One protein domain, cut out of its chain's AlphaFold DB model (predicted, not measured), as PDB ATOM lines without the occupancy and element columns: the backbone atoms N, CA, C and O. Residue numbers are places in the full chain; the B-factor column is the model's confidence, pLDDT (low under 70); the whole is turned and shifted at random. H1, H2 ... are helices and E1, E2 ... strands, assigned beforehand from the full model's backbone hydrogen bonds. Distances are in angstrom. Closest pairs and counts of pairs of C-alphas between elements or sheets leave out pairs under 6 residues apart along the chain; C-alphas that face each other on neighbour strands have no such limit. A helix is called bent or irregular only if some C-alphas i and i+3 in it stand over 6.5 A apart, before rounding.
ATOM      1  N   THR A 293     243.863 168.857 187.511       82.44
ATOM      2  CA  THR A 293     243.027 169.532 188.511       82.44
ATOM      3  C   THR A 293     243.617 169.295 189.888       82.44
ATOM      4  O   THR A 293     243.416 168.211 190.449       82.44
ATOM      5  N   PRO A 294     244.338 170.268 190.465       82.00
ATOM      6  CA  PRO A 294     244.827 170.114 191.819       82.00
ATOM      7  C   PRO A 294     243.646 170.066 192.796       82.00
ATOM      8  O   PRO A 294     242.657 170.799 192.682       82.00
ATOM      9  N   VAL A 295     243.743 169.164 193.771       79.44
ATOM     10  CA  VAL A 295     242.791 169.108 194.882       79.44
ATOM     11  C   VAL A 295     243.086 170.282 195.804       79.44
ATOM     12  O   VAL A 295     244.228 170.460 196.225       79.44
ATOM     13  N   LEU A 296     242.063 171.075 196.124       79.50
ATOM     14  CA  LEU A 296     242.209 172.150 197.094       79.50
ATOM     15  C   LEU A 296     242.060 171.549 198.492       79.50
ATOM     16  O   LEU A 296     241.002 171.028 198.856       79.50
ATOM     17  N   ASP A 297     243.133 171.607 199.276       79.19
ATOM     18  CA  ASP A 297     243.108 171.210 200.683       79.19
ATOM     19  C   ASP A 297     242.226 172.163 201.512       79.19
ATOM     20  O   ASP A 297     241.678 173.158 201.030       79.19
ATOM     21  N   ALA A 298     242.082 171.876 202.810       83.00
ATOM     22  CA  ALA A 298     241.355 172.752 203.720       83.00
ATOM     23  C   ALA A 298     241.907 174.193 203.683       83.00
ATOM     24  O   ALA A 298     243.059 174.448 204.036       83.00
ATOM     25  N   ILE A 299     241.052 175.144 203.300       87.56
ATOM     26  CA  ILE A 299     241.416 176.556 203.144       87.56
ATOM     27  C   ILE A 299     241.511 177.236 204.519       87.56
ATOM     28  O   ILE A 299     240.504 177.426 205.213       87.56
ATOM     29  N   GLU A 300     242.718 177.653 204.902       89.62
ATOM     30  CA  GLU A 300     242.953 178.442 206.115       89.62
ATOM     31  C   GLU A 300     242.503 179.898 205.938       89.62
ATOM     32  O   GLU A 300     242.787 180.540 204.932       89.62
ATOM     33  N   ARG A 301     241.808 180.458 206.938       91.44
ATOM     34  CA  ARG A 301     241.290 181.835 206.875       91.44
ATOM     35  C   ARG A 301     242.233 182.840 207.506       91.44
ATOM     36  O   ARG A 301     242.659 182.677 208.649       91.44
ATOM     37  N   GLY A 302     242.423 183.960 206.822       90.44
ATOM     38  CA  GLY A 302     243.177 185.093 207.339       90.44
ATOM     39  C   GLY A 302     243.888 185.857 206.236       90.44
ATOM     40  O   GLY A 302     243.860 185.469 205.078       90.44
ATOM     41  N   VAL A 303     244.522 186.965 206.613       94.25
ATOM     42  CA  VAL A 303     245.475 187.660 205.741       94.25
ATOM     43  C   VAL A 303     246.850 187.478 206.371       94.25
ATOM     44  O   VAL A 303     247.039 187.951 207.499       94.25
ATOM     45  N   PRO A 304     247.777 186.755 205.723       93.62
ATOM     46  CA  PRO A 304     249.103 186.539 206.282       93.62
ATOM     47  C   PRO A 304     249.969 187.800 206.191       93.62
ATOM     48  O   PRO A 304     249.611 188.807 205.578       93.62
ATOM     49  N   ALA A 305     251.135 187.748 206.833       94.88
ATOM     50  CA  ALA A 305     252.135 188.801 206.703       94.88
ATOM     51  C   ALA A 305     252.626 188.909 205.248       94.88
ATOM     52  O   ALA A 305     252.785 187.895 204.574       94.88
ATOM     53  N   GLY A 306     252.891 190.135 204.787       94.81
ATOM     54  CA  GLY A 306     253.324 190.399 203.409       94.81
ATOM     55  C   GLY A 306     252.190 190.432 202.381       94.81
ATOM     56  O   GLY A 306     252.470 190.534 201.194       94.81
ATOM     57  N   TRP A 307     250.928 190.361 202.815       97.62
ATOM     58  CA  TRP A 307     249.746 190.514 201.965       97.62
ATOM     59  C   TRP A 307     248.949 191.755 202.377       97.62
ATOM     60  O   TRP A 307     248.832 192.081 203.562       97.62
ATOM     61  N   VAL A 308     248.380 192.452 201.396       96.88
ATOM     62  CA  VAL A 308     247.644 193.706 201.579       96.88
ATOM     63  C   VAL A 308     246.186 193.498 201.201       96.88
ATOM     64  O   VAL A 308     245.875 192.997 200.122       96.88
ATOM     65  N   ARG A 309     245.275 193.900 202.095       96.50
ATOM     66  CA  ARG A 309     243.834 193.867 201.817       96.50
ATOM     67  C   ARG A 309     243.450 194.892 200.758       96.50
ATOM     68  O   ARG A 309     243.844 196.054 200.848       96.50
ATOM     69  N   THR A 310     242.592 194.469 199.848       94.94
ATOM     70  CA  THR A 310     241.975 195.271 198.796       94.94
ATOM     71  C   THR A 310     240.479 194.948 198.701       94.94
ATOM     72  O   THR A 310     239.981 194.035 199.367       94.94
ATOM     73  N   GLU A 311     239.747 195.740 197.923       92.31
ATOM     74  CA  GLU A 311     238.305 195.594 197.745       92.31
ATOM     75  C   GLU A 311     237.884 195.975 196.324       92.31
ATOM     76  O   GLU A 311     238.282 197.019 195.801       92.31
ATOM     77  N   HIS A 312     237.032 195.151 195.716       89.31
ATOM     78  CA  HIS A 312     236.379 195.461 194.448       89.31
ATOM     79  C   HIS A 312     234.994 194.819 194.388       89.31
ATOM     80  O   HIS A 312     234.843 193.670 194.783       89.31
ATOM     81  N   ASN A 313     233.987 195.565 193.912       84.75
ATOM     82  CA  ASN A 313     232.589 195.112 193.814       84.75
ATOM     83  C   ASN A 313     232.111 194.375 195.081       84.75
ATOM     84  O   ASN A 313     231.649 193.241 195.049       84.75
ATOM     85  N   GLY A 314     232.343 194.999 196.244       85.44
ATOM     86  CA  GLY A 314     231.941 194.478 197.552       85.44
ATOM     87  C   GLY A 314     232.709 193.251 198.059       85.44
ATOM     88  O   GLY A 314     232.520 192.879 199.218       85.44
ATOM     89  N   LEU A 315     233.578 192.640 197.251       91.12
ATOM     90  CA  LEU A 315     234.465 191.563 197.675       91.12
ATOM     91  C   LEU A 315     235.739 192.142 198.277       91.12
ATOM     92  O   LEU A 315     236.479 192.871 197.614       91.12
ATOM     93  N   LYS A 316     236.016 191.765 199.524       94.81
ATOM     94  CA  LYS A 316     237.286 192.026 200.201       94.81
ATOM     95  C   LYS A 316     238.174 190.797 200.043       94.81
ATOM     96  O   LYS A 316     237.735 189.672 200.267       94.81
ATOM     97  N   PHE A 317     239.425 191.021 199.676       96.00
ATOM     98  CA  PHE A 317     240.434 189.975 199.510       96.00
ATOM     99  C   PHE A 317     241.819 190.563 199.769       96.00
ATOM    100  O   PHE A 317     241.942 191.755 200.062       96.00
ATOM    101  N   ALA A 318     242.869 189.752 199.723       97.25
ATOM    102  CA  ALA A 318     244.235 190.245 199.816       97.25
ATOM    103  C   ALA A 318     245.078 189.766 198.637       97.25
ATOM    104  O   ALA A 318     244.846 188.689 198.102       97.25
ATOM    105  N   VAL A 319     246.067 190.573 198.272       96.75
ATOM    106  CA  VAL A 319     247.104 190.247 197.281       96.75
ATOM    107  C   VAL A 319     248.484 190.460 197.913       96.75
ATOM    108  O   VAL A 319     248.571 191.211 198.897       96.75
ATOM    109  N   PRO A 320     249.561 189.837 197.408       96.12
ATOM    110  CA  PRO A 320     250.903 190.082 197.927       96.12
ATOM    111  C   PRO A 320     251.301 191.567 197.858       96.12
ATOM    112  O   PRO A 320     250.897 192.320 196.969       96.12
ATOM    113  N   GLU A 321     252.095 192.014 198.830       94.88
ATOM    114  CA  GLU A 321     252.595 193.386 198.880       94.88
ATOM    115  C   GLU A 321     253.468 193.696 197.654       94.88
ATOM    116  O   GLU A 321     254.328 192.912 197.260       94.88
ATOM    117  N   GLY A 322     253.259 194.872 197.057       93.31
ATOM    118  CA  GLY A 322     254.023 195.334 195.894       93.31
ATOM    119  C   GLY A 322     253.406 195.000 194.534       93.31
ATOM    120  O   GLY A 322     253.927 195.478 193.529       93.31
ATOM    121  N   TRP A 323     252.297 194.254 194.489       96.50
ATOM    122  CA  TRP A 323     251.522 194.055 193.260       96.50
ATOM    123  C   TRP A 323     250.869 195.362 192.791       96.50
ATOM    124  O   TRP A 323     250.455 196.191 193.608       96.50
ATOM    125  N   SER A 324     250.768 195.546 191.474       95.12
ATOM    126  CA  SER A 324     250.156 196.731 190.859       95.12
ATOM    127  C   SER A 324     248.762 196.442 190.324       95.12
ATOM    128  O   SER A 324     248.566 195.421 189.673       95.12
ATOM    129  N   ASP A 325     247.815 197.355 190.540       94.94
ATOM    130  CA  ASP A 325     246.465 197.254 189.987       94.94
ATOM    131  C   ASP A 325     246.280 198.064 188.696       94.94
ATOM    132  O   ASP A 325     246.858 199.138 188.500       94.94
ATOM    133  N   LYS A 326     245.425 197.553 187.809       94.88
ATOM    134  CA  LYS A 326     244.998 198.216 186.578       94.88
ATOM    135  C   LYS A 326     243.521 197.932 186.324       94.88
ATOM    136  O   LYS A 326     243.064 196.797 186.394       94.88
ATOM    137  N   LYS A 327     242.763 198.973 185.971       93.38
ATOM    138  CA  LYS A 327     241.375 198.818 185.509       93.38
ATOM    139  C   LYS A 327     241.346 198.204 184.115       93.38
ATOM    140  O   LYS A 327     242.114 198.624 183.247       93.38
ATOM    141  N   THR A 328     240.418 197.286 183.893       87.00
ATOM    142  CA  THR A 328     240.190 196.652 182.595       87.00
ATOM    143  C   THR A 328     238.748 196.890 182.158       87.00
ATOM    144  O   THR A 328     237.860 197.086 182.990       87.00
ATOM    145  N   ASP A 329     238.504 196.893 180.850       80.06
ATOM    146  CA  ASP A 329     237.134 196.979 180.328       80.06
ATOM    147  C   ASP A 329     236.351 195.684 180.597       80.06
ATOM    148  O   ASP A 329     235.131 195.733 180.762       80.06
ATOM    149  N   GLY A 330     237.080 194.565 180.713       71.94
ATOM    150  CA  GLY A 330     236.570 193.224 180.963       71.94
ATOM    151  C   GLY A 330     235.656 192.699 179.848       71.94
ATOM    152  O   GLY A 330     235.170 193.445 179.005       71.94
ATOM    153  N   GLU A 331     235.391 191.395 179.836       68.50
ATOM    154  CA  GLU A 331     234.499 190.787 178.830       68.50
ATOM    155  C   GLU A 331     233.025 191.237 178.965       68.50
ATOM    156  O   GLU A 331     232.250 191.277 178.011       68.50
ATOM    157  N   PHE A 332     232.630 191.630 180.171       68.00
ATOM    158  CA  PHE A 332     231.243 191.651 180.607       68.00
ATOM    159  C   PHE A 332     230.855 192.916 181.368       68.00
ATOM    160  O   PHE A 332     229.748 193.456 181.231       68.00
ATOM    161  N   SER A 333     231.781 193.380 182.194       76.81
ATOM    162  CA  SER A 333     231.761 194.668 182.864       76.81
ATOM    163  C   SER A 333     233.196 195.105 183.178       76.81
ATOM    164  O   SER A 333     234.094 194.261 183.180       76.81
ATOM    165  N   PRO A 334     233.421 196.389 183.494       85.06
ATOM    166  CA  PRO A 334     234.730 196.837 183.942       85.06
ATOM    167  C   PRO A 334     235.226 196.024 185.142       85.06
ATOM    168  O   PRO A 334     234.515 195.884 186.140       85.06
ATOM    169  N   GLY A 335     236.449 195.516 185.039       89.06
ATOM    170  CA  GLY A 335     237.124 194.765 186.090       89.06
ATOM    171  C   GLY A 335     238.375 195.477 186.592       89.06
ATOM    172  O   GLY A 335     238.706 196.600 186.187       89.06
ATOM    173  N   VAL A 336     239.084 194.810 187.495       93.75
ATOM    174  CA  VAL A 336     240.413 195.223 187.953       93.75
ATOM    175  C   VAL A 336     241.317 194.000 187.988       93.75
ATOM    176  O   VAL A 336     240.911 192.935 188.446       93.75
ATOM    177  N   GLU A 337     242.536 194.167 187.491       95.00
ATOM    178  CA  GLU A 337     243.592 193.164 187.522       95.00
ATOM    179  C   GLU A 337     244.725 193.658 188.424       95.00
ATOM    180  O   GLU A 337     245.212 194.775 188.251       95.00
ATOM    181  N   TRP A 338     245.133 192.834 189.385       96.75
ATOM    182  CA  TRP A 338     246.353 192.991 190.167       96.75
ATOM    183  C   TRP A 338     247.413 192.077 189.573       96.75
ATOM    184  O   TRP A 338     247.139 190.902 189.358       96.75
ATOM    185  N   THR A 339     248.609 192.606 189.341       96.19
ATOM    186  CA  THR A 339     249.718 191.904 188.682       96.19
ATOM    187  C   THR A 339     250.960 191.887 189.564       96.19
ATOM    188  O   THR A 339     251.335 192.910 190.154       96.19
ATOM    189  N   GLY A 340     251.579 190.711 189.657       93.94
ATOM    190  CA  GLY A 340     252.835 190.475 190.355       93.94
ATOM    191  C   GLY A 340     254.067 190.664 189.462       93.94
ATOM    192  O   GLY A 340     253.954 190.841 188.249       93.94
ATOM    193  N   PRO A 341     255.275 190.655 190.050       91.75
ATOM    194  CA  PRO A 341     256.527 190.763 189.299       91.75
ATOM    195  C   PRO A 341     256.996 189.433 188.682       91.75
ATOM    196  O   PRO A 341     257.877 189.447 187.821       91.75
ATOM    197  N   THR A 342     256.471 188.300 189.155       91.50
ATOM    198  CA  THR A 342     256.825 186.956 188.685       91.50
ATOM    199  C   THR A 342     256.121 186.680 187.363       91.50
ATOM    200  O   THR A 342     254.924 186.925 187.255       91.50
ATOM    201  N   ILE A 343     256.860 186.184 186.371       90.50
ATOM    202  CA  ILE A 343     256.310 185.734 185.086       90.50
ATOM    203  C   ILE A 343     256.002 184.244 185.205       90.50
ATOM    204  O   ILE A 343     256.909 183.485 185.540       90.50
ATOM    205  N   THR A 344     254.750 183.863 184.966       87.25
ATOM    206  CA  THR A 344     254.269 182.478 185.002       87.25
ATOM    207  C   THR A 344     254.616 181.756 183.710       87.25
ATOM    208  O   THR A 344     255.239 180.710 183.763       87.25
ATOM    209  N   HIS A 345     254.309 182.354 182.558       83.81
ATOM    210  CA  HIS A 345     254.667 181.814 181.248       83.81
ATOM    211  C   HIS A 345     254.943 182.928 180.230       83.81
ATOM    212  O   HIS A 345     254.703 184.120 180.470       83.81
ATOM    213  N   VAL A 346     255.518 182.543 179.093       84.94
ATOM    214  CA  VAL A 346     255.802 183.441 177.973       84.94
ATOM    215  C   VAL A 346     255.205 182.833 176.720       84.94
ATOM    216  O   VAL A 346     255.682 181.798 176.262       84.94
ATOM    217  N   ASP A 347     254.206 183.507 176.159       79.25
ATOM    218  CA  ASP A 347     253.690 183.140 174.848       79.25
ATOM    219  C   ASP A 347     254.687 183.626 173.798       79.25
ATOM    220  O   ASP A 347     254.999 184.829 173.768       79.25
ATOM    221  N   PRO A 348     255.214 182.725 172.952       80.19
ATOM    222  CA  PRO A 348     256.105 183.126 171.883       80.19
ATOM    223  C   PRO A 348     255.364 184.051 170.917       80.19
ATOM    224  O   PRO A 348     254.193 183.841 170.594       80.19
ATOM    225  N   GLY A 349     256.065 185.079 170.443       80.94
ATOM    226  CA  GLY A 349     255.558 185.904 169.353       80.94
ATOM    227  C   GLY A 349     255.286 185.075 168.092       80.94
ATOM    228  O   GLY A 349     255.914 184.041 167.855       80.94
ATOM    229  N   VAL A 350     254.364 185.554 167.259       81.06
ATOM    230  CA  VAL A 350     254.031 184.929 165.973       81.06
ATOM    231  C   VAL A 350     255.277 184.898 165.086       81.06
ATOM    232  O   VAL A 350     255.977 185.905 164.940       81.06
ATOM    233  N   ASP A 351     255.565 183.742 164.491       85.44
ATOM    234  CA  ASP A 351     256.748 183.552 163.663       85.44
ATOM    235  C   ASP A 351     256.692 184.383 162.364       85.44
ATOM    236  O   ASP A 351     255.640 184.831 161.898       85.44
ATOM    237  N   ALA A 352     257.862 184.600 161.761       85.00
ATOM    238  CA  ALA A 352     257.993 185.469 160.595       85.00
ATOM    239  C   ALA A 352     257.206 184.972 159.369       85.00
ATOM    240  O   ALA A 352     256.706 185.799 158.612       85.00
ATOM    241  N   GLU A 353     257.084 183.657 159.173       84.00
ATOM    242  CA  GLU A 353     256.373 183.081 158.028       84.00
ATOM    243  C   GLU A 353     254.864 183.310 158.166       84.00
ATOM    244  O   GLU A 353     254.217 183.823 157.244       84.00
ATOM    245  N   THR A 354     254.319 183.063 159.359       77.62
ATOM    246  CA  THR A 354     252.920 183.366 159.673       77.62
ATOM    247  C   THR A 354     252.632 184.862 159.522       77.62
ATOM    248  O   THR A 354     251.649 185.240 158.880       77.62
ATOM    249  N   LEU A 355     253.508 185.744 160.014       81.75
ATOM    250  CA  LEU A 355     253.349 187.196 159.855       81.75
ATOM    251  C   LEU A 355     253.433 187.662 158.393       81.75
ATOM    252  O   LEU A 355     252.738 188.607 158.001       81.75
ATOM    253  N   GLU A 356     254.269 187.033 157.563       83.69
ATOM    254  CA  GLU A 356     254.357 187.321 156.127       83.69
ATOM    255  C   GLU A 356     253.048 186.984 155.399       83.69
ATOM    256  O   GLU A 356     252.649 187.727 154.496       83.69
ATOM    257  N   SER A 357     252.328 185.948 155.843       83.12
ATOM    258  CA  SER A 357     251.031 185.551 155.279       83.12
ATOM    259  C   SER A 357     249.902 186.571 155.526       83.12
ATOM    260  O   SER A 357     248.932 186.631 154.765       83.12
ATOM    261  N   TRP A 358     250.028 187.427 156.547       83.75
ATOM    262  CA  TRP A 358     249.018 188.427 156.906       83.75
ATOM    263  C   TRP A 358     249.053 189.626 155.947       83.75
ATOM    264  O   TRP A 358     249.703 190.641 156.206       83.75
ATOM    265  N   ALA A 359     248.365 189.522 154.810       81.12
ATOM    266  CA  ALA A 359     248.405 190.533 153.748       81.12
ATOM    267  C   ALA A 359     247.752 191.881 154.123       81.12
ATOM    268  O   ALA A 359     248.149 192.919 153.592       81.12
ATOM    269  N   ASP A 360     246.785 191.868 155.046       87.94
ATOM    270  CA  ASP A 360     245.946 193.029 155.385       87.94
ATOM    271  C   ASP A 360     246.272 193.661 156.754       87.94
ATOM    272  O   ASP A 360     245.580 194.577 157.198       87.94
ATOM    273  N   VAL A 361     247.328 193.192 157.426       87.62
ATOM    274  CA  VAL A 361     247.740 193.661 158.760       87.62
ATOM    275  C   VAL A 361     248.897 194.650 158.630       87.62
ATOM    276  O   VAL A 361     249.823 194.436 157.846       87.62
ATOM    277  N   SER A 362     248.858 195.750 159.384       90.31
ATOM    278  CA  SER A 362     249.912 196.770 159.320       90.31
ATOM    279  C   SER A 362     251.251 196.264 159.873       90.31
ATOM    280  O   SER A 362     251.291 195.405 160.749       90.31
ATOM    281  N   GLU A 363     252.367 196.842 159.418       89.69
ATOM    282  CA  GLU A 363     253.706 196.503 159.933       89.69
ATOM    283  C   GLU A 363     253.832 196.718 161.451       89.69
ATOM    284  O   GLU A 363     254.533 195.973 162.125       89.69
ATOM    285  N   GLU A 364     253.129 197.712 162.008       89.06
ATOM    286  CA  GLU A 364     253.096 197.953 163.457       89.06
ATOM    287  C   GLU A 364     252.357 196.833 164.204       89.06
ATOM    288  O   GLU A 364     252.792 196.400 165.269       89.06
ATOM    289  N   GLU A 365     251.257 196.332 163.642       83.00
ATOM    290  CA  GLU A 365     250.515 195.207 164.213       83.00
ATOM    291  C   GLU A 365     251.289 193.894 164.099       83.00
ATOM    292  O   GLU A 365     251.291 193.128 165.062       83.00
ATOM    293  N   LYS A 366     251.994 193.663 162.982       85.69
ATOM    294  CA  LYS A 366     252.892 192.510 162.818       85.69
ATOM    295  C   LYS A 366     254.062 192.563 163.791       85.69
ATOM    296  O   LYS A 366     254.352 191.567 164.439       85.69
ATOM    297  N   ALA A 367     254.698 193.727 163.940       88.50
ATOM    298  CA  ALA A 367     255.780 193.912 164.901       88.50
ATOM    299  C   ALA A 367     255.313 193.631 166.333       88.50
ATOM    300  O   ALA A 367     256.009 192.948 167.070       88.50
ATOM    301  N   ARG A 368     254.109 194.090 166.701       84.88
ATOM    302  CA  ARG A 368     253.511 193.785 168.006       84.88
ATOM    303  C   ARG A 368     253.196 192.297 168.172       84.88
ATOM    304  O   ARG A 368     253.388 191.770 169.255       84.88
ATOM    305  N   ALA A 369     252.696 191.631 167.134       83.44
ATOM    306  CA  ALA A 369     252.407 190.198 167.181       83.44
ATOM    307  C   ALA A 369     253.681 189.335 167.242       83.44
ATOM    308  O   ALA A 369     253.634 188.238 167.783       83.44
ATOM    309  N   ALA A 370     254.811 189.835 166.732       87.81
ATOM    310  CA  ALA A 370     256.118 189.183 166.824       87.81
ATOM    311  C   ALA A 370     256.759 189.267 168.222       87.81
ATOM    312  O   ALA A 370     257.781 188.626 168.464       87.81
ATOM    313  N   GLU A 371     256.237 190.107 169.121       89.69
ATOM    314  CA  GLU A 371     256.789 190.275 170.465       89.69
ATOM    315  C   GLU A 371     256.288 189.172 171.402       89.69
ATOM    316  O   GLU A 371     255.084 188.959 171.540       89.69
ATOM    317  N   ASP A 372     257.223 188.524 172.102       89.88
ATOM    318  CA  ASP A 372     256.902 187.581 173.172       89.88
ATOM    319  C   ASP A 372     256.023 188.252 174.233       89.88
ATOM    320  O   ASP A 372     256.396 189.275 174.831       89.88
ATOM    321  N   THR A 373     254.875 187.645 174.520       87.62
ATOM    322  CA  THR A 373     253.965 188.136 175.551       87.62
ATOM    323  C   THR A 373     254.295 187.461 176.871       87.62
ATOM    324  O   THR A 373     254.231 186.247 177.012       87.62
ATOM    325  N   ARG A 374     254.681 188.264 177.864       88.25
ATOM    326  CA  ARG A 374     255.014 187.770 179.203       88.25
ATOM    327  C   ARG A 374     253.788 187.841 180.092       88.25
ATOM    328  O   ARG A 374     253.295 188.943 180.342       88.25
ATOM    329  N   TRP A 375     253.367 186.701 180.613       87.12
ATOM    330  CA  TRP A 375     252.221 186.595 181.500       87.12
ATOM    331  C   TRP A 375     252.685 186.608 182.952       87.12
ATOM    332  O   TRP A 375     253.388 185.692 183.376       87.12
ATOM    333  N   PRO A 376     252.401 187.673 183.719       93.19
ATOM    334  CA  PRO A 376     252.719 187.699 185.133       93.19
ATOM    335  C   PRO A 376     251.688 186.918 185.950       93.19
ATOM    336  O   PRO A 376     250.560 186.706 185.510       93.19
ATOM    337  N   GLU A 377     252.039 186.600 187.192       94.56
ATOM    338  CA  GLU A 377     251.040 186.249 188.202       94.56
ATOM    339  C   GLU A 377     249.981 187.346 188.299       94.56
ATOM    340  O   GLU A 377     250.300 188.547 188.265       94.56
ATOM    341  N   ARG A 378     248.718 186.945 188.448       95.06
ATOM    342  CA  ARG A 378     247.620 187.903 188.489       95.06
ATOM    343  C   ARG A 378     246.420 187.450 189.296       95.06
ATOM    344  O   ARG A 378     246.104 186.275 189.423       95.06
ATOM    345  N   VAL A 379     245.698 188.442 189.795       94.94
ATOM    346  CA  VAL A 379     244.340 188.307 190.311       94.94
ATOM    347  C   VAL A 379     243.484 189.267 189.514       94.94
ATOM    348  O   VAL A 379     243.663 190.477 189.591       94.94
ATOM    349  N   TYR A 380     242.534 188.742 188.767       91.88
ATOM    350  CA  TYR A 380     241.556 189.508 188.022       91.88
ATOM    351  C   TYR A 380     240.182 189.328 188.657       91.88
ATOM    352  O   TYR A 380     239.750 188.208 188.916       91.88
ATOM    353  N   VAL A 381     239.491 190.438 188.922       89.62
ATOM    354  CA  VAL A 381     238.146 190.444 189.510       89.62
ATOM    355  C   VAL A 381     237.213 191.246 188.621       89.62
ATOM    356  O   VAL A 381     237.474 192.412 188.312       89.62
ATOM    357  N   GLN A 382     236.082 190.639 188.268       85.94
ATOM    358  CA  GLN A 382     235.051 191.251 187.448       85.94
ATOM    359  C   GLN A 382     233.667 191.088 188.071       85.94
ATOM    360  O   GLN A 382     233.285 190.015 188.537       85.94
ATOM    361  N   GLY A 383     232.889 192.173 188.053       77.31
ATOM    362  CA  GLY A 383     231.498 192.152 188.490       77.31
ATOM    363  C   GLY A 383     230.544 191.679 187.400       77.31
ATOM    364  O   GLY A 383     230.573 192.150 186.268       77.31
ATOM    365  N   GLY A 384     229.619 190.801 187.733       66.19
ATOM    366  CA  GLY A 384     228.442 190.530 186.925       66.19
ATOM    367  C   GLY A 384     227.388 191.626 187.099       66.19
ATOM    368  O   GLY A 384     227.246 192.227 188.165       66.19
ATOM    369  N   LYS A 385     226.579 191.885 186.063       58.53
ATOM    370  CA  LYS A 385     225.366 192.707 186.230       58.53
ATOM    371  C   LYS A 385     224.388 191.991 187.180       58.53
ATOM    372  O   LYS A 385     224.213 190.781 187.018       58.53
ATOM    373  N   PRO A 386     223.704 192.700 188.101       54.59
ATOM    374  CA  PRO A 386     222.660 192.105 188.937       54.59
ATOM    375  C   PRO A 386     221.612 191.370 188.087       54.59
ATOM    376  O   PRO A 386     221.065 191.945 187.145       54.59
ATOM    377  N   GLY A 387     221.358 190.095 188.396       50.28
ATOM    378  CA  GLY A 387     220.437 189.236 187.638       50.28
ATOM    379  C   GLY A 387     220.989 188.670 186.321       50.28
ATOM    380  O   GLY A 387     220.240 188.034 185.579       50.28
ATOM    381  N   GLY A 388     222.270 188.888 186.007       53.91
ATOM    382  CA  GLY A 388     222.950 188.177 184.927       53.91
ATOM    383  C   GLY A 388     223.101 186.698 185.281       53.91
ATOM    384  O   GLY A 388     223.515 186.359 186.385       53.91
ATOM    385  N   ASN A 389     222.741 185.814 184.357       51.25
ATOM    386  CA  ASN A 389     222.905 184.375 184.532       51.25
ATOM    387  C   ASN A 389     224.320 184.006 184.048       51.25
ATOM    388  O   ASN A 389     224.487 183.567 182.916       51.25
ATOM    389  N   TRP A 390     225.330 184.260 184.887       57.41
ATOM    390  CA  TRP A 390     226.756 183.968 184.625       57.41
ATOM    391  C   TRP A 390     227.089 182.475 184.707       57.41
ATOM    392  O   TRP A 390     228.197 182.046 184.412       57.41
ATOM    393  N   TRP A 391     226.092 181.685 185.086       55.62
ATOM    394  CA  TRP A 391     226.144 180.246 185.241       55.62
ATOM    395  C   TRP A 391     226.072 179.561 183.873       55.62
ATOM    396  O   TRP A 391     225.051 178.968 183.506       55.62
ATOM    397  N   THR A 392     227.146 179.618 183.090       45.31
ATOM    398  CA  THR A 392     227.411 178.495 182.188       45.31
ATOM    399  C   THR A 392     227.576 177.279 183.088       45.31
ATOM    400  O   THR A 392     228.419 177.294 183.974       45.31
ATOM    401  N   ARG A 393     226.689 176.287 182.949       41.12
ATOM    402  CA  ARG A 393     226.671 175.066 183.764       41.12
ATOM    403  C   ARG A 393     228.074 174.447 183.864       41.12
ATOM    404  O   ARG A 393     228.460 173.673 183.003       41.12
ATOM    405  N   SER A 394     228.772 174.733 184.953       46.19
ATOM    406  CA  SER A 394     229.916 173.980 185.468       46.19
ATOM    407  C   SER A 394     229.465 172.756 186.268       46.19
ATOM    408  O   SER A 394     230.286 171.914 186.588       46.19
ATOM    409  N   MET A 395     228.158 172.580 186.528       37.09
ATOM    410  CA  MET A 395     227.629 171.365 187.175       37.09
ATOM    411  C   MET A 395     227.892 170.066 186.384       37.09
ATOM    412  O   MET A 395     227.627 168.987 186.908       37.09
ATOM    413  N   ASP A 396     228.401 170.171 185.154       42.09
ATOM    414  CA  ASP A 396     228.860 169.047 184.333       42.09
ATOM    415  C   ASP A 396     230.406 168.942 184.275       42.09
ATOM    416  O   ASP A 396     230.920 167.984 183.704       42.09
ATOM    417  N   ALA A 397     231.156 169.877 184.881       52.56
ATOM    418  CA  ALA A 397     232.608 169.800 185.035       52.56
ATOM    419  C   ALA A 397     232.927 169.000 186.314       52.56
ATOM    420  O   ALA A 397     232.799 169.529 187.418       52.56
ATOM    421  N   PRO A 398     233.354 167.725 186.216       54.66
ATOM    422  CA  PRO A 398     233.539 166.840 187.374       54.66
ATOM    423  C   PRO A 398     234.634 167.298 188.355       54.66
ATOM    424  O   PRO A 398     234.853 166.650 189.375       54.66
ATOM    425  N   GLN A 399     235.331 168.382 188.028       69.25
ATOM    426  CA  GLN A 399     236.526 168.894 188.686       69.25
ATOM    427  C   GLN A 399     236.271 170.169 189.504       69.25
ATOM    428  O   GLN A 399     237.188 170.654 190.169       69.25
ATOM    429  N   SER A 400     235.049 170.717 189.479       78.06
ATOM    430  CA  SER A 400     234.728 171.898 190.275       78.06
ATOM    431  C   SER A 400     234.612 171.575 191.767       78.06
ATOM    432  O   SER A 400     234.221 170.479 192.178       78.06
ATOM    433  N   GLN A 401     235.004 172.538 192.599       84.31
ATOM    434  CA  GLN A 401     235.082 172.392 194.048       84.31
ATOM    435  C   GLN A 401     234.322 173.536 194.719       84.31
ATOM    436  O   GLN A 401     234.573 174.713 194.460       84.31
ATOM    437  N   MET A 402     233.386 173.188 195.603       87.12
ATOM    438  CA  MET A 402     232.679 174.172 196.423       87.12
ATOM    439  C   MET A 402     233.558 174.587 197.596       87.12
ATOM    440  O   MET A 402     234.068 173.732 198.323       87.12
ATOM    441  N   ILE A 403     233.683 175.891 197.815       89.69
ATOM    442  CA  ILE A 403     234.392 176.450 198.964       89.69
ATOM    443  C   ILE A 403     233.431 177.285 199.803       89.69
ATOM    444  O   ILE A 403     232.476 177.865 199.293       89.69
ATOM    445  N   ASP A 404     233.695 177.400 201.098       90.69
ATOM    446  CA  ASP A 404     232.989 178.390 201.904       90.69
ATOM    447  C   ASP A 404     233.557 179.779 201.582       90.69
ATOM    448  O   ASP A 404     234.768 179.952 201.510       90.69
ATOM    449  N   VAL A 405     232.736 180.809 201.412       92.44
ATOM    450  CA  VAL A 405     233.210 182.205 201.408       92.44
ATOM    451  C   VAL A 405     232.263 183.004 202.296       92.44
ATOM    452  O   VAL A 405     231.059 183.004 202.046       92.44
ATOM    453  N   PRO A 406     232.750 183.675 203.357       92.06
ATOM    454  CA  PRO A 406     231.877 184.446 204.234       92.06
ATOM    455  C   PRO A 406     231.042 185.473 203.455       92.06
ATOM    456  O   PRO A 406     231.602 186.310 202.756       92.06
ATOM    457  N   GLY A 407     229.714 185.442 203.607       89.06
ATOM    458  CA  GLY A 407     228.788 186.361 202.925       89.06
ATOM    459  C   GLY A 407     228.394 185.958 201.497       89.06
ATOM    460  O   GLY A 407     227.635 186.690 200.860       89.06
ATOM    461  N   ALA A 408     228.890 184.822 201.002       89.62
ATOM    462  CA  ALA A 408     228.428 184.201 199.769       89.62
ATOM    463  C   ALA A 408     227.445 183.060 200.089       89.62
ATOM    464  O   ALA A 408     227.707 182.261 200.987       89.62
ATOM    465  N   ASP A 409     226.341 182.956 199.347       87.31
ATOM    466  CA  ASP A 409     225.482 181.757 199.360       87.31
ATOM    467  C   ASP A 409     226.001 180.673 198.397       87.31
ATOM    468  O   ASP A 409     225.599 179.512 198.493       87.31
ATOM    469  N   TYR A 410     226.907 181.050 197.490       86.00
ATOM    470  CA  TYR A 410     227.570 180.163 196.549       86.00
ATOM    471  C   TYR A 410     228.994 180.636 196.251       86.00
ATOM    472  O   TYR A 410     229.216 181.800 195.906       86.00
ATOM    473  N   ALA A 411     229.948 179.710 196.329       88.81
ATOM    474  CA  ALA A 411     231.317 179.909 195.880       88.81
ATOM    475  C   ALA A 411     231.875 178.606 195.295       88.81
ATOM    476  O   ALA A 411     232.030 177.607 196.000       88.81
ATOM    477  N   GLU A 412     232.164 178.623 193.999       88.38
ATOM    478  CA  GLU A 412     232.716 177.493 193.253       88.38
ATOM    479  C   GLU A 412     234.068 177.882 192.668       88.38
ATOM    480  O   GLU A 412     234.231 178.980 192.132       88.38
ATOM    481  N   VAL A 413     235.027 176.971 192.774       89.06
ATOM    482  CA  VAL A 413     236.369 177.105 192.217       89.06
ATOM    483  C   VAL A 413     236.593 175.982 191.217       89.06
ATOM    484  O   VAL A 413     236.300 174.821 191.502       89.06
ATOM    485  N   LEU A 414     237.134 176.324 190.054       87.94
ATOM    486  CA  LEU A 414     237.641 175.377 189.069       87.94
ATOM    487  C   LEU A 414     239.162 175.532 189.053       87.94
ATOM    488  O   LEU A 414     239.659 176.485 188.444       87.94
ATOM    489  N   PRO A 415     239.887 174.673 189.786       87.75
ATOM    490  CA  PRO A 415     241.332 174.717 189.808       87.75
ATOM    491  C   PRO A 415     241.932 173.946 188.636       87.75
ATOM    492  O   PRO A 415     241.589 172.789 188.392       87.75
ATOM    493  N   THR A 416     242.887 174.581 187.974       87.44
ATOM    494  CA  THR A 416     243.636 174.037 186.849       87.44
ATOM    495  C   THR A 416     245.124 174.226 187.117       87.44
ATOM    496  O   THR A 416     245.559 175.284 187.562       87.44
ATOM    497  N   ALA A 417     245.912 173.196 186.857       88.25
ATOM    498  CA  ALA A 417     247.360 173.257 186.762       88.25
ATOM    499  C   ALA A 417     247.724 172.985 185.305       88.25
ATOM    500  O   ALA A 417     247.365 171.928 184.778       88.25
ATOM    501  N   HIS A 418     248.384 173.950 184.671       86.62
ATOM    502  CA  HIS A 418     248.970 173.781 183.350       86.62
ATOM    503  C   HIS A 418     250.323 173.088 183.514       86.62
ATOM    504  O   HIS A 418     251.173 173.559 184.273       86.62
ATOM    505  N   ASN A 419     250.505 171.960 182.842       81.75
ATOM    506  CA  ASN A 419     251.699 171.141 182.907       81.75
ATOM    507  C   ASN A 419     252.469 171.247 181.593       81.75
ATOM    508  O   ASN A 419     251.933 170.955 180.527       81.75
ATOM    509  N   ALA A 420     253.753 171.567 181.686       78.88
ATOM    510  CA  ALA A 420     254.666 171.592 180.557       78.88
ATOM    511  C   ALA A 420     255.906 170.757 180.895       78.88
ATOM    512  O   ALA A 420     256.508 170.901 181.957       78.88
ATOM    513  N   GLY A 421     256.289 169.837 180.004       71.94
ATOM    514  CA  GLY A 421     257.475 168.995 180.208       71.94
ATOM    515  C   GLY A 421     257.405 168.064 181.430       71.94
ATOM    516  O   GLY A 421     258.448 167.683 181.960       71.94
ATOM    517  N   GLY A 422     256.198 167.705 181.877       74.19
ATOM    518  CA  GLY A 422     255.970 166.841 183.041       74.19
ATOM    519  C   GLY A 422     256.021 167.556 184.396       74.19
ATOM    520  O   GLY A 422     255.933 166.896 185.431       74.19
ATOM    521  N   GLU A 423     256.142 168.885 184.407       82.94
ATOM    522  CA  GLU A 423     256.086 169.726 185.605       82.94
ATOM    523  C   GLU A 423     254.936 170.735 185.489       82.94
ATOM    524  O   GLU A 423     254.514 171.073 184.384       82.94
ATOM    525  N   VAL A 424     254.420 171.219 186.622       87.81
ATOM    526  CA  VAL A 424     253.430 172.304 186.621       87.81
ATOM    527  C   VAL A 424     254.148 173.610 186.296       87.81
ATOM    528  O   VAL A 424     255.057 174.011 187.021       87.81
ATOM    529  N   ASP A 425     253.713 174.283 185.238       88.31
ATOM    530  CA  ASP A 425     254.231 175.587 184.823       88.31
ATOM    531  C   ASP A 425     253.538 176.719 185.596       88.31
ATOM    532  O   ASP A 425     254.183 177.585 186.189       88.31
ATOM    533  N   TYR A 426     252.205 176.655 185.694       90.81
ATOM    534  CA  TYR A 426     251.409 177.591 186.488       90.81
ATOM    535  C   TYR A 426     250.071 177.001 186.937       90.81
ATOM    536  O   TYR A 426     249.533 176.061 186.347       90.81
ATOM    537  N   TYR A 427     249.517 177.593 187.994       91.88
ATOM    538  CA  TYR A 427     248.157 177.326 188.445       91.88
ATOM    539  C   TYR A 427     247.219 178.433 187.987       91.88
ATOM    540  O   TYR A 427     247.558 179.612 188.049       91.88
ATOM    541  N   TRP A 428     246.005 178.047 187.618       90.12
ATOM    542  CA  TRP A 428     244.910 178.928 187.250       90.12
ATOM    543  C   TRP A 428     243.643 178.523 188.012       90.12
ATOM    544  O   TRP A 428     243.267 177.354 188.048       90.12
ATOM    545  N   LEU A 429     242.963 179.490 188.628       90.00
ATOM    546  CA  LEU A 429     241.614 179.333 189.159       90.00
ATOM    547  C   LEU A 429     240.609 180.182 188.395       90.00
ATOM    548  O   LEU A 429     240.784 181.396 188.278       90.00
ATOM    549  N   ASN A 430     239.489 179.564 188.037       88.88
ATOM    550  CA  ASN A 430     238.242 180.275 187.773       88.88
ATOM    551  C   ASN A 430     237.362 180.202 189.022       88.88
ATOM    552  O   ASN A 430     237.051 179.109 189.496       88.88
ATOM    553  N   ILE A 431     236.972 181.353 189.569       89.88
ATOM    554  CA  ILE A 431     236.165 181.434 190.791       89.88
ATOM    555  C   ILE A 431     234.853 182.146 190.486       89.88
ATOM    556  O   ILE A 431     234.843 183.285 190.014       89.88
ATOM    557  N   TYR A 432     233.747 181.495 190.827       87.75
ATOM    558  CA  TYR A 432     232.401 182.039 190.713       87.75
ATOM    559  C   TYR A 432     231.840 182.283 192.108       87.75
ATOM    560  O   TYR A 432     231.672 181.344 192.886       87.75
ATOM    561  N   LEU A 433     231.541 183.544 192.427       88.25
ATOM    562  CA  LEU A 433     230.961 183.943 193.710       88.25
ATOM    563  C   LEU A 433     229.576 184.553 193.503       88.25
ATOM    564  O   LEU A 433     229.389 185.404 192.634       88.25
ATOM    565  N   HIS A 434     228.629 184.186 194.357       86.19
ATOM    566  CA  HIS A 434     227.336 184.855 194.462       86.19
ATOM    567  C   HIS A 434     227.105 185.301 195.901       86.19
ATOM    568  O   HIS A 434     227.320 184.552 196.854       86.19
ATOM    569  N   GLN A 435     226.722 186.566 196.054       81.56
ATOM    570  CA  GLN A 435     226.392 187.141 197.350       81.56
ATOM    571  C   GLN A 435     224.982 186.723 197.777       81.56
ATOM    572  O   GLN A 435     224.054 186.724 196.965       81.56
ATOM    573  N   GLU A 436     224.814 186.461 199.076       76.12
ATOM    574  CA  GLU A 436     223.512 186.166 199.688       76.12
ATOM    575  C   GLU A 436     222.421 187.196 199.297       76.12
ATOM    576  O   GLU A 436     222.697 188.363 199.006       76.12
ATOM    577  N   ASP A 437     221.153 186.768 199.329       68.56
ATOM    578  CA  ASP A 437     219.963 187.622 199.164       68.56
ATOM    579  C   ASP A 437     219.844 188.369 197.812       68.56
ATOM    580  O   ASP A 437     219.398 189.518 197.769       68.56
ATOM    581  N   GLN A 438     220.154 187.700 196.689       63.19
ATOM    582  CA  GLN A 438     220.131 188.279 195.323       63.19
ATOM    583  C   GLN A 438     221.206 189.362 195.109       63.19
ATOM    584  O   GLN A 438     220.980 190.338 194.384       63.19
ATOM    585  N   GLY A 439     222.351 189.224 195.780       66.75
ATOM    586  CA  GLY A 439     223.449 190.177 195.699       66.75
ATOM    587  C   GLY A 439     224.260 190.090 194.399       66.75
ATOM    588  O   GLY A 439     223.810 189.604 193.360       66.75
ATOM    589  N   GLU A 440     225.463 190.656 194.430       76.25
ATOM    590  CA  GLU A 440     226.345 190.696 193.262       76.25
ATOM    591  C   GLU A 440     226.861 189.294 192.888       76.25
ATOM    592  O   GLU A 440     227.060 188.432 193.741       76.25
ATOM    593  N   ASN A 441     227.057 189.077 191.585       83.00
ATOM    594  CA  ASN A 441     227.728 187.897 191.036       83.00
ATOM    595  C   ASN A 441     229.138 188.334 190.661       83.00
ATOM    596  O   ASN A 441     229.255 189.353 189.987       83.00
ATOM    597  N   LEU A 442     230.179 187.605 191.046       86.06
ATOM    598  CA  LEU A 442     231.553 187.919 190.666       86.06
ATOM    599  C   LEU A 442     232.196 186.732 189.964       86.06
ATOM    600  O   LEU A 442     231.978 185.581 190.343       86.06
ATOM    601  N   PHE A 443     233.016 187.052 188.971       87.06
ATOM    602  CA  PHE A 443     233.934 186.125 188.334       87.06
ATOM    603  C   PHE A 443     235.361 186.577 188.634       87.06
ATOM    604  O   PHE A 443     235.675 187.766 188.505       87.06
ATOM    605  N   LEU A 444     236.199 185.643 189.074       91.06
ATOM    606  CA  LEU A 444     237.613 185.890 189.291       91.06
ATOM    607  C   LEU A 444     238.451 184.906 188.488       91.06
ATOM    608  O   LEU A 444     238.132 183.719 188.431       91.06
ATOM    609  N   VAL A 445     239.555 185.419 187.957       90.94
ATOM    610  CA  VAL A 445     240.653 184.630 187.399       90.94
ATOM    611  C   VAL A 445     241.867 184.860 188.280       90.94
ATOM    612  O   VAL A 445     242.215 186.006 188.562       90.94
ATOM    613  N   VAL A 446     242.490 183.790 188.756       93.44
ATOM    614  CA  VAL A 446     243.672 183.868 189.621       93.44
ATOM    615  C   VAL A 446     244.754 182.979 189.052       93.44
ATOM    616  O   VAL A 446     244.491 181.809 188.799       93.44
ATOM    617  N   GLU A 447     245.952 183.519 188.881       94.56
ATOM    618  CA  GLU A 447     247.096 182.824 188.305       94.56
ATOM    619  C   GLU A 447     248.332 183.025 189.184       94.56
ATOM    620  O   GLU A 447     248.690 184.159 189.514       94.56
ATOM    621  N   PHE A 448     248.971 181.914 189.545       94.69
ATOM    622  CA  PHE A 448     250.213 181.854 190.321       94.69
ATOM    623  C   PHE A 448     251.204 180.908 189.641       94.69
ATOM    624  O   PHE A 448     250.793 180.035 188.874       94.69
ATOM    625  N   ASP A 449     252.497 181.067 189.920       92.94
ATOM    626  CA  ASP A 449     253.527 180.180 189.370       92.94
ATOM    627  C   ASP A 449     253.323 178.702 189.770       92.94
ATOM    628  O   ASP A 449     252.672 178.390 190.766       92.94
ATOM    629  N   GLY A 450     253.869 177.765 188.992       90.75
ATOM    630  CA  GLY A 450     253.643 176.327 189.169       90.75
ATOM    631  C   GLY A 450     254.365 175.684 190.355       90.75
ATOM    632  O   GLY A 450     254.206 174.487 190.607       90.75
ATOM    633  N   THR A 451     255.148 176.442 191.126       92.69
ATOM    634  CA  THR A 451     255.907 175.897 192.256       92.69
ATOM    635  C   THR A 451     255.012 175.560 193.454       92.69
ATOM    636  O   THR A 451     253.864 175.994 193.570       92.69
ATOM    637  N   GLU A 452     255.559 174.826 194.431       91.38
ATOM    638  CA  GLU A 452     254.882 174.591 195.719       91.38
ATOM    639  C   GLU A 452     254.471 175.899 196.419       91.38
ATOM    640  O   GLU A 452     253.474 175.940 197.145       91.38
ATOM    641  N   GLN A 453     255.246 176.970 196.221       91.44
ATOM    642  CA  GLN A 453     254.946 178.274 196.796       91.44
ATOM    643  C   GLN A 453     253.765 178.932 196.073       91.44
ATOM    644  O   GLN A 453     252.870 179.418 196.759       91.44
ATOM    645  N   GLY A 454     253.694 178.855 194.742       91.31
ATOM    646  CA  GLY A 454     252.547 179.350 193.980       91.31
ATOM    647  C   GLY A 454     251.239 178.628 194.327       91.31
ATOM    648  O   GLY A 454     250.221 179.280 194.569       91.31
ATOM    649  N   LEU A 455     251.262 177.299 194.520       90.94
ATOM    650  CA  LEU A 455     250.091 176.552 195.018       90.94
ATOM    651  C   LEU A 455     249.655 177.025 196.416       90.94
ATOM    652  O   LEU A 455     248.466 177.165 196.718       90.94
ATOM    653  N   LYS A 456     250.625 177.293 197.294       91.44
ATOM    654  CA  LYS A 456     250.359 177.816 198.635       91.44
ATOM    655  C   LYS A 456     249.806 179.241 198.596       91.44
ATOM    656  O   LYS A 456     248.940 179.569 199.414       91.44
ATOM    657  N   ASP A 457     250.283 180.082 197.688       92.56
ATOM    658  CA  ASP A 457     249.797 181.449 197.515       92.56
ATOM    659  C   ASP A 457     248.381 181.464 196.932       92.56
ATOM    660  O   ASP A 457     247.526 182.203 197.422       92.56
ATOM    661  N   LEU A 458     248.068 180.537 196.028       92.81
ATOM    662  CA  LEU A 458     246.711 180.263 195.562       92.81
ATOM    663  C   LEU A 458     245.774 179.865 196.721       92.81
ATOM    664  O   LEU A 458     244.715 180.474 196.899       92.81
ATOM    665  N   HIS A 459     246.165 178.904 197.568       92.06
ATOM    666  CA  HIS A 459     245.385 178.538 198.764       92.06
ATOM    667  C   HIS A 459     245.219 179.716 199.732       92.06
ATOM    668  O   HIS A 459     244.139 179.941 200.286       92.06
ATOM    669  N   THR A 460     246.285 180.491 199.918       94.19
ATOM    670  CA  THR A 460     246.288 181.687 200.761       94.19
ATOM    671  C   THR A 460     245.297 182.722 200.241       94.19
ATOM    672  O   THR A 460     244.503 183.249 201.022       94.19
ATOM    673  N   PHE A 461     245.288 182.979 198.931       95.75
ATOM    674  CA  PHE A 461     244.360 183.903 198.291       95.75
ATOM    675  C   PHE A 461     242.905 183.512 198.568       95.75
ATOM    676  O   PHE A 461     242.135 184.341 199.070       95.75
ATOM    677  N   LEU A 462     242.543 182.242 198.348       95.31
ATOM    678  CA  LEU A 462     241.201 181.718 198.641       95.31
ATOM    679  C   LEU A 462     240.801 181.923 200.113       95.31
ATOM    680  O   LEU A 462     239.652 182.253 200.424       95.31
ATOM    681  N   GLY A 463     241.763 181.790 201.027       95.56
ATOM    682  CA  GLY A 463     241.603 182.039 202.460       95.56
ATOM    683  C   GLY A 463     241.288 183.486 202.838       95.56
ATOM    684  O   GLY A 463     240.756 183.742 203.927       95.56
ATOM    685  N   THR A 464     241.572 184.434 201.943       96.88
ATOM    686  CA  THR A 464     241.387 185.873 202.182       96.88
ATOM    687  C   THR A 464     240.024 186.396 201.731       96.88
ATOM    688  O   THR A 464     239.644 187.490 202.156       96.88
TER     689      THR A 464
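What this domain is: This is residues 293 to 464 of the 469 residues of an uncharacterized protein of Promicromonospora sukumoe (UniProt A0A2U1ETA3). A twisted sheet of six strands has one face covered by the small hairpin E1 and E2 together with the helix H3, which packs on E8 and E7. Beyond their bends, the far parts of E4 and E5 form a two-stranded arm that leads to a small head of the two short helices H1 and H2, and this arm makes the longest axis. The printed part has 172 residues with three named helices and eight named strands, in the order E1 E2 E3 E4 H1 H2 E5 E6 E7 E8 H3; the large sheet runs E3 E4 E5 E8 E7 E6, all antiparallel. The class is mixed, helices and strands; the whole is compact, with a radius of gyration of the C-alphas of 18.0 A and spans of 54 by 37 by 35 A.

Where its parts are: E1, residues 307 to 312, begins with C-alpha 307 at (249.746, 190.514, 201.965). E2 is residues 315 to 320 and E3 residues 324 to 328. E4, residues 335 to 347, is 23.2 A long and bends by 101 degrees at residue 341. H1 is residues 352 to 357 and H2 residues 363 to 369. E5, residues 373 to 383, is 26.2 A long and bends by 79 degrees at residue 377. E6, residues 408 to 420, is 34.9 A long; E7, residues 423 to 435, is 36.4 A; E8, residues 441 to 449, is 27.0 A. H3, residues 452 to 464, is 18.7 A long and ends with C-alpha 464 at (241.387, 185.873, 202.182).

How they stand to each other: E6, E7 and E8 form a meander, each strand the antiparallel neighbour of the one before; N 416 and O 428 are 2.8 A apart, N 429 and O 446 2.8 A. With E5 they make a Greek key, a meander whose last strand is also the antiparallel neighbour of the strand before it; N 380 and O 445 are 2.8 A apart. The sheet is a folded sheet, bent back into two leaves: E3 and E4 face E8, E7 and E6, with E5 as the hinge. The closest C-alphas of E4 and E8 are those of Thr 344 and Asp 449, 5.0 A. The large sheet and the hairpin E1 and E2 make a sandwich, two sheets face to face; the parts of them that face each other are 9.5 A apart centre to centre. H3 is on the large sheet at a height of 9.3 A, over E8 and E7 and along the strands. H1 and H2 are close but not clearly touching, closest at the C-alphas of Leu 355 and Lys 366, 6.1 A. In H1, H2 and H3 every O i to N i+4 pair is within hydrogen-bond range.

The domain as a whole: The two C-alphas farthest apart, Glu 353 and Asp 437, are 55.1 A from each other. The printed part has no cut. The link from E5 to E6 is long, 24 residues; in it, residues 401 to 402 pair antiparallel with residues 412 to 413 of E6. Mean pLDDT of the printed part is 84.5; residues 331 to 332, 384 to 399 and 437 to 439 are under 70.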